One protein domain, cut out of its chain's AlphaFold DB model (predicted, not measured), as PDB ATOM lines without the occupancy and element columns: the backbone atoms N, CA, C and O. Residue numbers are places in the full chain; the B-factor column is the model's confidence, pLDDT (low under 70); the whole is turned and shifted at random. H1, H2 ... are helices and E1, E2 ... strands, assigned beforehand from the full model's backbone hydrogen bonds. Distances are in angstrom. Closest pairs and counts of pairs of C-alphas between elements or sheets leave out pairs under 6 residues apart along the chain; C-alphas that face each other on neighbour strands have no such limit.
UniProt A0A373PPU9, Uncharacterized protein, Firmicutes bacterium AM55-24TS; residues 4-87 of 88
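This is residues 4 to 87 of the 88 residues of an uncharacterized protein of Firmicutes bacterium AM55-24TS (UniProt A0A373PPU9). A strongly twisted antiparallel sheet of five strands has one longer helix, H1, slanting over one face at the E1 and E5 side, and a short helix, H2, over the opposite face near E3. E1 and E2 lie near the middle of the whole, while E4 and H2 lie farthest from it. The printed part has 84 residues, with two named helices and five named strands in the order E1, E2, E3, H1, E4, H2, E5; the sheet's order is E4, E3, E2, E1, E5. The class is mixed, helices and strands. The whole is compact, with a radius of gyration of the C-alphas of 12.0 A and spans of 35 by 25 by 22 A.

E1, residues 4 to 9, and E2, residues 14 to 19, form a hairpin at 159 degrees between directions, with N 6 and O 17 at 2.8 A. E2 forms another hairpin with E3, residues 24 to 29, where N 18 and O 26 are 2.8 A apart. E1, E2 and E3 make a meander, each strand the antiparallel neighbour of the one before. H1, residues 42 to 55, is on the sheet at a height of 8.4 A, over E1 and over E5, residues 79 to 86. It runs slantwise to the strands, at 34 degrees to E5 on the local plane; the closest C-alphas of H1 and E5 are those of Thr 46 and Ala 82, 5.6 A apart. E4, residues 67 to 70, is an edge strand antiparallel to E3 at 134 degrees, with N 67 and O 27 at 3.3 A. H2, residues 71 to 75, is on the opposite face from H1, at a height of 8.4 A, and only just over E3, on which 3 of its C-alphas fall. The closest C-alphas of H2 and E3 are those of Ala 71 and Cys 25, 5.6 A apart. E5, the other edge strand, is antiparallel to E1 at 161 degrees, with N 7 and O 82 at 2.9 A, and bends by 52 degrees at residue 82. In H1 and H2 every O i to N i+4 pair is within hydrogen-bond range.

E1 begins at C-alpha 4, (37.048, 13.925, 40.906), and is 16.5 A long; E2 measures 16.6 A and E3 17.1 A. H1 begins at C-alpha 42, (16.197, 14.565, 40.942), and is 20.1 A long. E4 has four residues and H2 five. E5, 20.6 A long, ends at C-alpha 86, (38.265, 8.093, 41.779).

The two C-alphas farthest apart are those of Glu 22 and Asp 39, at 36.0 A. The printed part has no cut. The links E3 to H1, residues 30 to 41, and H1 to E4 are long. Mean pLDDT of the printed part is 76.4; it is under 70 at residues 12, 30 to 35, 57 to 61, 63 to 66 and 87.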
ATOM      1  N   ARG A   4      38.453  13.718  40.578       84.56
ATOM      2  CA  ARG A   4      37.048  13.925  40.906       84.56
ATOM      3  C   ARG A   4      36.271  14.039  39.609       84.56
ATOM      4  O   ARG A   4      36.588  14.890  38.785       84.56
ATOM      5  N   LEU A   5      35.290  13.164  39.422       86.12
ATOM      6  CA  LEU A   5      34.374  13.229  38.292       86.12
ATOM      7  C   LEU A   5      33.056  13.826  38.768       86.12
ATOM      8  O   LEU A   5      32.491  13.385  39.767       86.12
ATOM      9  N   ILE A   6      32.583  14.829  38.049       86.31
ATOM     10  CA  ILE A   6      31.366  15.568  38.350       86.31
ATOM     11  C   ILE A   6      30.474  15.481  37.127       86.31
ATOM     12  O   ILE A   6      30.937  15.661  36.002       86.31
ATOM     13  N   TYR A   7      29.197  15.212  37.346       85.69
ATOM     14  CA  TYR A   7      28.189  15.360  36.314       85.69
ATOM     15  C   TYR A   7      27.417  16.657  36.560       85.69
ATOM     16  O   TYR A   7      26.905  16.884  37.662       85.69
ATOM     17  N   GLY A   8      27.347  17.487  35.523       84.12
ATOM     18  CA  GLY A   8      26.565  18.713  35.494       84.12
ATOM     19  C   GLY A   8      25.424  18.613  34.487       84.12
ATOM     20  O   GLY A   8      25.631  18.176  33.355       84.12
ATOM     21  N   GLU A   9      24.237  19.051  34.890       80.88
ATOM     22  CA  GLU A   9      23.129  19.327  33.975       80.88
ATOM     23  C   GLU A   9      23.177  20.817  33.612       80.88
ATOM     24  O   GLU A   9      23.407  21.680  34.465       80.88
ATOM     25  N   THR A  10      22.992  21.142  32.334       75.81
ATOM     26  CA  THR A  10      22.771  22.529  31.906       75.81
ATOM     27  C   THR A  10      21.402  22.655  31.259       75.81
ATOM     28  O   THR A  10      20.785  21.678  30.850       75.81
ATOM     29  N   ASN A  11      20.949  23.892  31.056       70.88
ATOM     30  CA  ASN A  11      19.696  24.159  30.346       70.88
ATOM     31  C   ASN A  11      19.669  23.654  28.885       70.88
ATOM     32  O   ASN A  11      18.613  23.710  28.255       70.88
ATOM     33  N   ALA A  12      20.810  23.258  28.308       68.12
ATOM     34  CA  ALA A  12      20.922  22.904  26.893       68.12
ATOM     35  C   ALA A  12      21.496  21.505  26.627       68.12
ATOM     36  O   ALA A  12      21.166  20.932  25.592       68.12
ATOM     37  N   TYR A  13      22.370  21.004  27.496       72.44
ATOM     38  CA  TYR A  13      23.052  19.716  27.356       72.44
ATOM     39  C   TYR A  13      23.655  19.272  28.688       72.44
ATOM     40  O   TYR A  13      23.940  20.095  29.561       72.44
ATOM     41  N   ASP A  14      23.956  17.988  28.792       80.25
ATOM     42  CA  ASP A  14      24.657  17.435  29.945       80.25
ATOM     43  C   ASP A  14      26.174  17.419  29.732       80.25
ATOM     44  O   ASP A  14      26.676  17.382  28.600       80.25
ATOM     45  N   ILE A  15      26.921  17.463  30.833       81.44
ATOM     46  CA  ILE A  15      28.377  17.607  30.837       81.44
ATOM     47  C   ILE A  15      29.011  16.749  31.935       81.44
ATOM     48  O   ILE A  15      28.522  16.677  33.059       81.44
ATOM     49  N   ILE A  16      30.138  16.112  31.616       84.38
ATOM     50  CA  ILE A  16      30.997  15.451  32.610       84.38
ATOM     51  C   ILE A  16      32.253  16.279  32.762       84.38
ATOM     52  O   ILE A  16      32.866  16.639  31.762       84.38
ATOM     53  N   ILE A  17      32.665  16.510  33.999       85.38
ATOM     54  CA  ILE A  17      33.833  17.295  34.365       85.38
ATOM     55  C   ILE A  17      34.774  16.388  35.155       85.38
ATOM     56  O   ILE A  17      34.381  15.779  36.144       85.38
ATOM     57  N   SER A  18      36.020  16.288  34.714       86.50
ATOM     58  CA  SER A  18      37.117  15.650  35.433       86.50
ATOM     59  C   SER A  18      38.008  16.732  36.014       86.50
ATOM     60  O   SER A  18      38.473  17.596  35.272       86.50
ATOM     61  N   ILE A  19      38.233  16.674  37.322       86.00
ATOM     62  CA  ILE A  19      39.112  17.575  38.066       86.00
ATOM     63  C   ILE A  19      40.245  16.742  38.657       86.00
ATOM     64  O   ILE A  19      40.003  15.811  39.434       86.00
ATOM     65  N   ASP A  20      41.480  17.063  38.292       83.88
ATOM     66  CA  ASP A  20      42.658  16.443  38.895       83.88
ATOM     67  C   ASP A  20      43.151  17.184  40.150       83.88
ATOM     68  O   ASP A  20      42.653  18.243  40.533       83.88
ATOM     69  N   GLU A  21      44.137  16.590  40.825       80.81
ATOM     70  CA  GLU A  21      44.719  17.095  42.076       80.81
ATOM     71  C   GLU A  21      45.389  18.473  41.920       80.81
ATOM     72  O   GLU A  21      45.581  19.172  42.915       80.81
ATOM     73  N   GLU A  22      45.748  18.864  40.693       79.75
ATOM     74  CA  GLU A  22      46.354  20.158  40.365       79.75
ATOM     75  C   GLU A  22      45.288  21.229  40.059       79.75
ATOM     76  O   GLU A  22      45.625  22.396  39.852       79.75
ATOM     77  N   GLY A  23      44.001  20.858  40.089       72.94
ATOM     78  CA  GLY A  23      42.868  21.742  39.804       72.94
ATOM     79  C   GLY A  23      42.630  21.967  38.312       72.94
ATOM     80  O   GLY A  23      41.810  22.811  37.941       72.94
ATOM     81  N   CYS A  24      43.324  21.225  37.449       78.50
ATOM     82  CA  CYS A  24      43.068  21.250  36.020       78.50
ATOM     83  C   CYS A  24      41.759  20.506  35.736       78.50
ATOM     84  O   CYS A  24      41.521  19.402  36.234       78.50
ATOM     85  N   CYS A  25      40.884  21.152  34.963       80.25
ATOM     86  CA  CYS A  25      39.575  20.614  34.633       80.25
ATOM     87  C   CYS A  25      39.472  20.312  33.149       80.25
ATOM     88  O   CYS A  25      39.841  21.122  32.296       80.25
ATOM     89  N   ARG A  26      38.910  19.146  32.850       81.38
ATOM     90  CA  ARG A  26      38.514  18.745  31.504       81.38
ATOM     91  C   ARG A  26      37.054  18.401  31.520       81.38
ATOM     92  O   ARG A  26      36.604  17.731  32.444       81.38
ATOM     93  N   TYR A  27      36.333  18.790  30.486       79.50
ATOM     94  CA  TYR A  27      34.941  18.400  30.379       79.50
ATOM     95  C   TYR A  27      34.556  17.965  28.982       79.50
ATOM     96  O   TYR A  27      35.154  18.406  28.005       79.50
ATOM     97  N   VAL A  28      33.534  17.120  28.903       78.56
ATOM     98  CA  VAL A  28      32.912  16.689  27.650       78.56
ATOM     99  C   VAL A  28      31.408  16.902  27.736       78.56
ATOM    100  O   VAL A  28      30.792  16.615  28.761       78.56
ATOM    101  N   THR A  29      30.827  17.413  26.656       75.06
ATOM    102  CA  THR A  29      29.380  17.611  26.512       75.06
ATOM    103  C   THR A  29      28.743  16.408  25.820       75.06
ATOM    104  O   THR A  29      29.444  15.669  25.127       75.06
ATOM    105  N   GLU A  30      27.435  16.232  26.009       65.50
ATOM    106  CA  GLU A  30      26.569  15.184  25.445       65.50
ATOM    107  C   GLU A  30      27.137  14.418  24.225       65.50
ATOM    108  O   GLU A  30      27.393  14.960  23.146       65.50
ATOM    109  N   LYS A  31      27.288  13.107  24.402       61.41
ATOM    110  CA  LYS A  31      27.598  12.107  23.371       61.41
ATOM    111  C   LYS A  31      26.503  11.031  23.402       61.41
ATOM    112  O   LYS A  31      25.835  10.881  24.415       61.41
ATOM    113  N   GLU A  32      26.382  10.202  22.360       58.59
ATOM    114  CA  GLU A  32      25.357   9.128  22.253       58.59
ATOM    115  C   GLU A  32      25.249   8.169  23.459       58.59
ATOM    116  O   GLU A  32      24.242   7.485  23.608       58.59
ATOM    117  N   TRP A  33      26.281   8.082  24.299       64.06
ATOM    118  CA  TRP A  33      26.334   7.198  25.463       64.06
ATOM    119  C   TRP A  33      25.811   7.843  26.758       64.06
ATOM    120  O   TRP A  33      25.717   7.140  27.762       64.06
ATOM    121  N   PHE A  34      25.469   9.138  26.753       68.81
ATOM    122  CA  PHE A  34      24.930   9.829  27.928       68.81
ATOM    123  C   PHE A  34      23.508   9.354  28.270       68.81
ATOM    124  O   PHE A  34      22.687   9.157  27.366       68.81
ATOM    125  N   PRO A  35      23.183   9.183  29.564       67.06
ATOM    126  CA  PRO A  35      21.822   8.884  29.977       67.06
ATOM    127  C   PRO A  35      20.925  10.093  29.697       67.06
ATOM    128  O   PRO A  35      21.249  11.207  30.085       67.06
ATOM    129  N   ASN A  36      19.779   9.880  29.045       70.94
ATOM    130  CA  ASN A  36      18.767  10.927  28.926       70.94
ATOM    131  C   ASN A  36      18.100  11.135  30.295       70.94
ATOM    132  O   ASN A  36      17.485  10.203  30.829       70.94
ATOM    133  N   LEU A  37      18.249  12.342  30.843       72.81
ATOM    134  CA  LEU A  37      17.745  12.726  32.162       72.81
ATOM    135  C   LEU A  37      16.498  13.625  32.116       72.81
ATOM    136  O   LEU A  37      15.941  13.935  33.166       72.81
ATOM    137  N   ALA A  38      16.020  14.015  30.928       70.19
ATOM    138  CA  ALA A  38      14.986  15.043  30.763       70.19
ATOM    139  C   ALA A  38      13.640  14.707  31.435       70.19
ATOM    140  O   ALA A  38      12.910  15.613  31.835       70.19
ATOM    141  N   ASP A  39      13.324  13.417  31.569       74.69
ATOM    142  CA  ASP A  39      12.087  12.906  32.176       74.69
ATOM    143  C   ASP A  39      12.312  12.248  33.558       74.69
ATOM    144  O   ASP A  39      11.405  11.599  34.076       74.69
ATOM    145  N   CYS A  40      13.504  12.372  34.152       78.00
ATOM    146  CA  CYS A  40      13.815  11.819  35.476       78.00
ATOM    147  C   CYS A  40      13.609  12.852  36.592       78.00
ATOM    148  O   CYS A  40      13.954  14.023  36.429       78.00
ATOM    149  N   ASP A  41      13.104  12.408  37.744       84.31
ATOM    150  CA  ASP A  41      13.140  13.190  38.987       84.31
ATOM    151  C   ASP A  41      14.584  13.319  39.517       84.31
ATOM    152  O   ASP A  41      15.458  12.533  39.143       84.31
ATOM    153  N   ASP A  42      14.849  14.282  40.410       80.06
ATOM    154  CA  ASP A  42      16.197  14.565  40.942       80.06
ATOM    155  C   ASP A  42      16.924  13.316  41.480       80.06
ATOM    156  O   ASP A  42      18.089  13.091  41.150       80.06
ATOM    157  N   ASP A  43      16.238  12.456  42.242       84.12
ATOM    158  CA  ASP A  43      16.818  11.207  42.760       84.12
ATOM    159  C   ASP A  43      17.231  10.235  41.631       84.12
ATOM    160  O   ASP A  43      18.302   9.628  41.686       84.12
ATOM    161  N   GLU A  44      16.415  10.103  40.577       83.94
ATOM    162  CA  GLU A  44      16.725   9.246  39.423       83.94
ATOM    163  C   GLU A  44      17.862   9.820  38.573       83.94
ATOM    164  O   GLU A  44      18.677   9.066  38.032       83.94
ATOM    165  N   LYS A  45      17.927  11.151  38.454       79.31
ATOM    166  CA  LYS A  45      19.019  11.843  37.767       79.31
ATOM    167  C   LYS A  45      20.350  11.554  38.445       79.31
ATOM    168  O   LYS A  45      21.293  11.146  37.768       79.31
ATOM    169  N   THR A  46      20.411  11.698  39.769       81.62
ATOM    170  CA  THR A  46      21.613  11.385  40.547       81.62
ATOM    171  C   THR A  46      22.004   9.913  40.408       81.62
ATOM    172  O   THR A  46      23.167   9.636  40.123       81.62
ATOM    173  N   GLU A  47      21.062   8.968  40.523       85.19
ATOM    174  CA  GLU A  47      21.361   7.530  40.402       85.19
ATOM    175  C   GLU A  47      21.951   7.177  39.026       85.19
ATOM    176  O   GLU A  47      23.017   6.560  38.934       85.19
ATOM    177  N   LYS A  48      21.308   7.631  37.943       81.31
ATOM    178  CA  LYS A  48      21.784   7.389  36.574       81.31
ATOM    179  C   LYS A  48      23.117   8.068  36.293       81.31
ATOM    180  O   LYS A  48      23.973   7.479  35.630       81.31
ATOM    181  N   ALA A  49      23.300   9.295  36.782       79.56
ATOM    182  CA  ALA A  49      24.562  10.007  36.664       79.56
ATOM    183  C   ALA A  49      25.676   9.251  37.399       79.56
ATOM    184  O   ALA A  49      26.734   9.024  36.820       79.56
ATOM    185  N   GLU A  50      25.440   8.770  38.621       81.38
ATOM    186  CA  GLU A  50      26.405   7.947  39.353       81.38
ATOM    187  C   GLU A  50      26.753   6.640  38.625       81.38
ATOM    188  O   GLU A  50      27.933   6.298  38.516       81.38
ATOM    189  N   GLU A  51      25.765   5.898  38.114       82.62
ATOM    190  CA  GLU A  51      26.008   4.659  37.354       82.62
ATOM    191  C   GLU A  51      26.853   4.909  36.101       82.62
ATOM    192  O   GLU A  51      27.788   4.163  35.783       82.62
ATOM    193  N   PHE A  52      26.554   5.998  35.406       80.06
ATOM    194  CA  PHE A  52      27.296   6.425  34.239       80.06
ATOM    195  C   PHE A  52      28.730   6.839  34.596       80.06
ATOM    196  O   PHE A  52      29.683   6.351  33.985       80.06
ATOM    197  N   LEU A  53      28.909   7.648  35.644       78.25
ATOM    198  CA  LEU A  53      30.220   8.069  36.143       78.25
ATOM    199  C   LEU A  53      31.083   6.883  36.604       78.25
ATOM    200  O   LEU A  53      32.295   6.894  36.395       78.25
ATOM    201  N   ARG A  54      30.478   5.833  37.174       77.19
ATOM    202  CA  ARG A  54      31.176   4.579  37.526       77.19
ATOM    203  C   ARG A  54      31.630   3.786  36.301       77.19
ATOM    204  O   ARG A  54      32.600   3.038  36.394       77.19
ATOM    205  N   THR A  55      30.938   3.938  35.175       75.69
ATOM    206  CA  THR A  55      31.281   3.275  33.908       75.69
ATOM    207  C   THR A  55      32.452   3.961  33.205       75.69
ATOM    208  O   THR A  55      33.209   3.324  32.472       75.69
ATOM    209  N   ILE A  56      32.637   5.260  33.436       72.19
ATOM    210  CA  ILE A  56      33.789   6.001  32.932       72.19
ATOM    211  C   ILE A  56      35.006   5.516  33.699       72.19
ATOM    212  O   ILE A  56      35.179   5.877  34.854       72.19
ATOM    213  N   GLU A  57      35.854   4.702  33.075       63.84
ATOM    214  CA  GLU A  57      37.045   4.122  33.713       63.84
ATOM    215  C   GLU A  57      38.284   5.031  33.598       63.84
ATOM    216  O   GLU A  57      39.134   5.009  34.487       63.84
ATOM    217  N   ASP A  58      38.324   5.946  32.621       67.25
ATOM    218  CA  ASP A  58      39.438   6.886  32.432       67.25
ATOM    219  C   ASP A  58      39.048   8.093  31.544       67.25
ATOM    220  O   ASP A  58      38.446   7.918  30.483       67.25
ATOM    221  N   ASP A  59      39.388   9.322  31.962       69.81
ATOM    222  CA  ASP A  59      39.142  10.553  31.184       69.81
ATOM    223  C   ASP A  59      40.204  10.810  30.106       69.81
ATOM    224  O   ASP A  59      39.994  11.624  29.210       69.81
ATOM    225  N   SER A  60      41.334  10.094  30.131       65.56
ATOM    226  CA  SER A  60      42.402  10.269  29.136       65.56
ATOM    227  C   SER A  60      41.968   9.822  27.741       65.56
ATOM    228  O   SER A  60      42.654  10.117  26.778       65.56
ATOM    229  N   SER A  61      40.821   9.148  27.608       65.25
ATOM    230  CA  SER A  61      40.202   8.828  26.314       65.25
ATOM    231  C   SER A  61      39.386   9.991  25.721       65.25
ATOM    232  O   SER A  61      38.820   9.859  24.636       65.25
ATOM    233  N   TRP A  62      39.294  11.139  26.405       73.94
ATOM    234  CA  TRP A  62      38.515  12.311  25.973       73.94
ATOM    235  C   TRP A  62      39.263  13.220  24.976       73.94
ATOM    236  O   TRP A  62      38.851  14.359  24.748       73.94
ATOM    237  N   GLU A  63      40.342  12.723  24.359       57.69
ATOM    238  CA  GLU A  63      41.387  13.497  23.656       57.69
ATOM    239  C   GLU A  63      40.935  14.334  22.442       57.69
ATOM    240  O   GLU A  63      41.755  15.042  21.867       57.69
ATOM    241  N   ASN A  64      39.663  14.284  22.033       55.22
ATOM    242  CA  ASN A  64      39.172  15.016  20.856       55.22
ATOM    243  C   ASN A  64      37.940  15.907  21.095       55.22
ATOM    244  O   ASN A  64      37.575  16.660  20.201       55.22
ATOM    245  N   ASP A  65      37.312  15.840  22.274       59.41
ATOM    246  CA  ASP A  65      36.092  16.607  22.603       59.41
ATOM    247  C   ASP A  65      36.188  17.307  23.966       59.41
ATOM    248  O   ASP A  65      35.181  17.789  24.485       59.41
ATOM    249  N   SER A  66      37.379  17.323  24.574       65.75
ATOM    250  CA  SER A  66      37.584  17.975  25.862       65.75
ATOM    251  C   SER A  66      38.037  19.420  25.704       65.75
ATOM    252  O   SER A  66      38.883  19.749  24.873       65.75
ATOM    253  N   TYR A  67      37.458  20.284  26.529       70.12
ATOM    254  CA  TYR A  67      37.849  21.682  26.658       70.12
ATOM    255  C   TYR A  67      38.546  21.878  28.005       70.12
ATOM    256  O   TYR A  67      38.138  21.299  29.015       70.12
ATOM    257  N   GLU A  68      39.599  22.695  28.012       70.06
ATOM    258  CA  GLU A  68      40.340  23.056  29.221       70.06
ATOM    259  C   GLU A  68      39.818  24.393  29.759       70.06
ATOM    260  O   GLU A  68      39.896  25.421  29.082       70.06
ATOM    261  N   LEU A  69      39.280  24.370  30.976       71.19
ATOM    262  CA  LEU A  69      38.835  25.543  31.733       71.19
ATOM    263  C   LEU A  69      39.260  25.386  33.198       71.19
ATOM    264  O   LEU A  69      39.662  24.303  33.625       71.19
ATOM    265  N   SER A  70      39.187  26.465  33.976       77.69
ATOM    266  CA  SER A  70      39.361  26.364  35.426       77.69
ATOM    267  C   SER A  70      38.131  25.731  36.090       77.69
ATOM    268  O   SER A  70      37.016  25.841  35.577       77.69
ATOM    269  N   ALA A  71      38.331  25.066  37.235       75.44
ATOM    270  CA  ALA A  71      37.250  24.435  37.997       75.44
ATOM    271  C   ALA A  71      36.139  25.428  38.337       75.44
ATOM    272  O   ALA A  71      34.973  25.167  38.057       75.44
ATOM    273  N   ASP A  72      36.519  26.577  38.900       80.44
ATOM    274  CA  ASP A  72      35.587  27.628  39.297       80.44
ATOM    275  C   ASP A  72      34.740  28.105  38.115       80.44
ATOM    276  O   ASP A  72      33.520  28.155  38.233       80.44
ATOM    277  N   GLU A  73      35.353  28.362  36.954       79.38
ATOM    278  CA  GLU A  73      34.606  28.831  35.785       79.38
ATOM    279  C   GLU A  73      33.573  27.809  35.319       79.38
ATOM    280  O   GLU A  73      32.446  28.189  35.040       79.38
ATOM    281  N   VAL A  74      33.914  26.521  35.236       77.62
ATOM    282  CA  VAL A  74      32.953  25.506  34.771       77.62
ATOM    283  C   VAL A  74      31.815  25.330  35.772       77.62
ATOM    284  O   VAL A  74      30.655  25.262  35.370       77.62
ATOM    285  N   LEU A  75      32.138  25.282  37.067       79.00
ATOM    286  CA  LEU A  75      31.163  25.050  38.131       79.00
ATOM    287  C   LEU A  75      30.161  26.205  38.294       79.00
ATOM    288  O   LEU A  75      29.074  25.986  38.817       79.00
ATOM    289  N   GLU A  76      30.476  27.413  37.817       81.56
ATOM    290  CA  GLU A  76      29.530  28.538  37.790       81.56
ATOM    291  C   GLU A  76      28.423  28.397  36.726       81.56
ATOM    292  O   GLU A  76      27.389  29.061  36.835       81.56
ATOM    293  N   TYR A  77      28.612  27.561  35.699       76.56
ATOM    294  CA  TYR A  77      27.668  27.429  34.575       76.56
ATOM    295  C   TYR A  77      26.838  26.141  34.588       76.56
ATOM    296  O   TYR A  77      25.992  25.968  33.706       76.56
ATOM    297  N   VAL A  78      27.084  25.238  35.538       80.19
ATOM    298  CA  VAL A  78      26.477  23.902  35.570       80.19
ATOM    299  C   VAL A  78      25.805  23.639  36.911       80.19
ATOM    300  O   VAL A  78      26.339  23.990  37.964       80.19
ATOM    301  N   ASP A  79      24.658  22.968  36.880       84.25
ATOM    302  CA  ASP A  79      24.027  22.447  38.086       84.25
ATOM    303  C   ASP A  79      24.594  21.053  38.378       84.25
ATOM    304  O   ASP A  79      24.450  20.118  37.589       84.25
ATOM    305  N   ILE A  80      25.293  20.915  39.507       85.19
ATOM    306  CA  ILE A  80      25.937  19.658  39.902       85.19
ATOM    307  C   ILE A  80      24.892  18.715  40.493       85.19
ATOM    308  O   ILE A  80      24.358  18.983  41.570       85.19
ATOM    309  N   ILE A  81      24.672  17.572  39.841       86.12
ATOM    310  CA  ILE A  81      23.731  16.550  40.329       86.12
ATOM    311  C   ILE A  81      24.419  15.300  40.898       86.12
ATOM    312  O   ILE A  81      23.789  14.543  41.638       86.12
ATOM    313  N   ALA A  82      25.703  15.074  40.582       85.06
ATOM    314  CA  ALA A  82      26.498  13.975  41.134       85.06
ATOM    315  C   ALA A  82      28.008  14.281  41.129       85.06
ATOM    316  O   ALA A  82      28.538  14.854  40.176       85.06
ATOM    317  N   GLU A  83      28.712  13.841  42.177       85.62
ATOM    318  CA  GLU A  83      30.172  13.921  42.326       85.62
ATOM    319  C   GLU A  83      30.707  12.571  42.827       85.62
ATOM    320  O   GLU A  83      30.207  12.031  43.815       85.62
ATOM    321  N   ILE A  84      31.743  12.032  42.178       83.12
ATOM    322  CA  ILE A  84      32.437  10.815  42.617       83.12
ATOM    323  C   ILE A  84      33.954  11.022  42.648       83.12
ATOM    324  O   ILE A  84      34.555  11.606  41.743       83.12
ATOM    325  N   GLU A  85      34.593  10.510  43.698       81.50
ATOM    326  CA  GLU A  85      36.049  10.449  43.799       81.50
ATOM    327  C   GLU A  85      36.561   9.137  43.202       81.50
ATOM    328  O   GLU A  85      36.165   8.048  43.619       81.50
ATOM    329  N   LYS A  86      37.488   9.231  42.251       72.25
ATOM    330  CA  LYS A  86      38.265   8.093  41.779       72.25
ATOM    331  C   LYS A  86      39.556   7.950  42.557       72.25
ATOM    332  O   LYS A  86      40.427   8.822  42.510       72.25
ATOM    333  N   GLU A  87      39.698   6.805  43.206       64.31
ATOM    334  CA  GLU A  87      40.993   6.296  43.640       64.31
ATOM    335  C   GLU A  87      41.678   5.615  42.443       64.31
ATOM    336  O   GLU A  87      41.058   4.803  41.759       64.31
TER     337      GLU A  87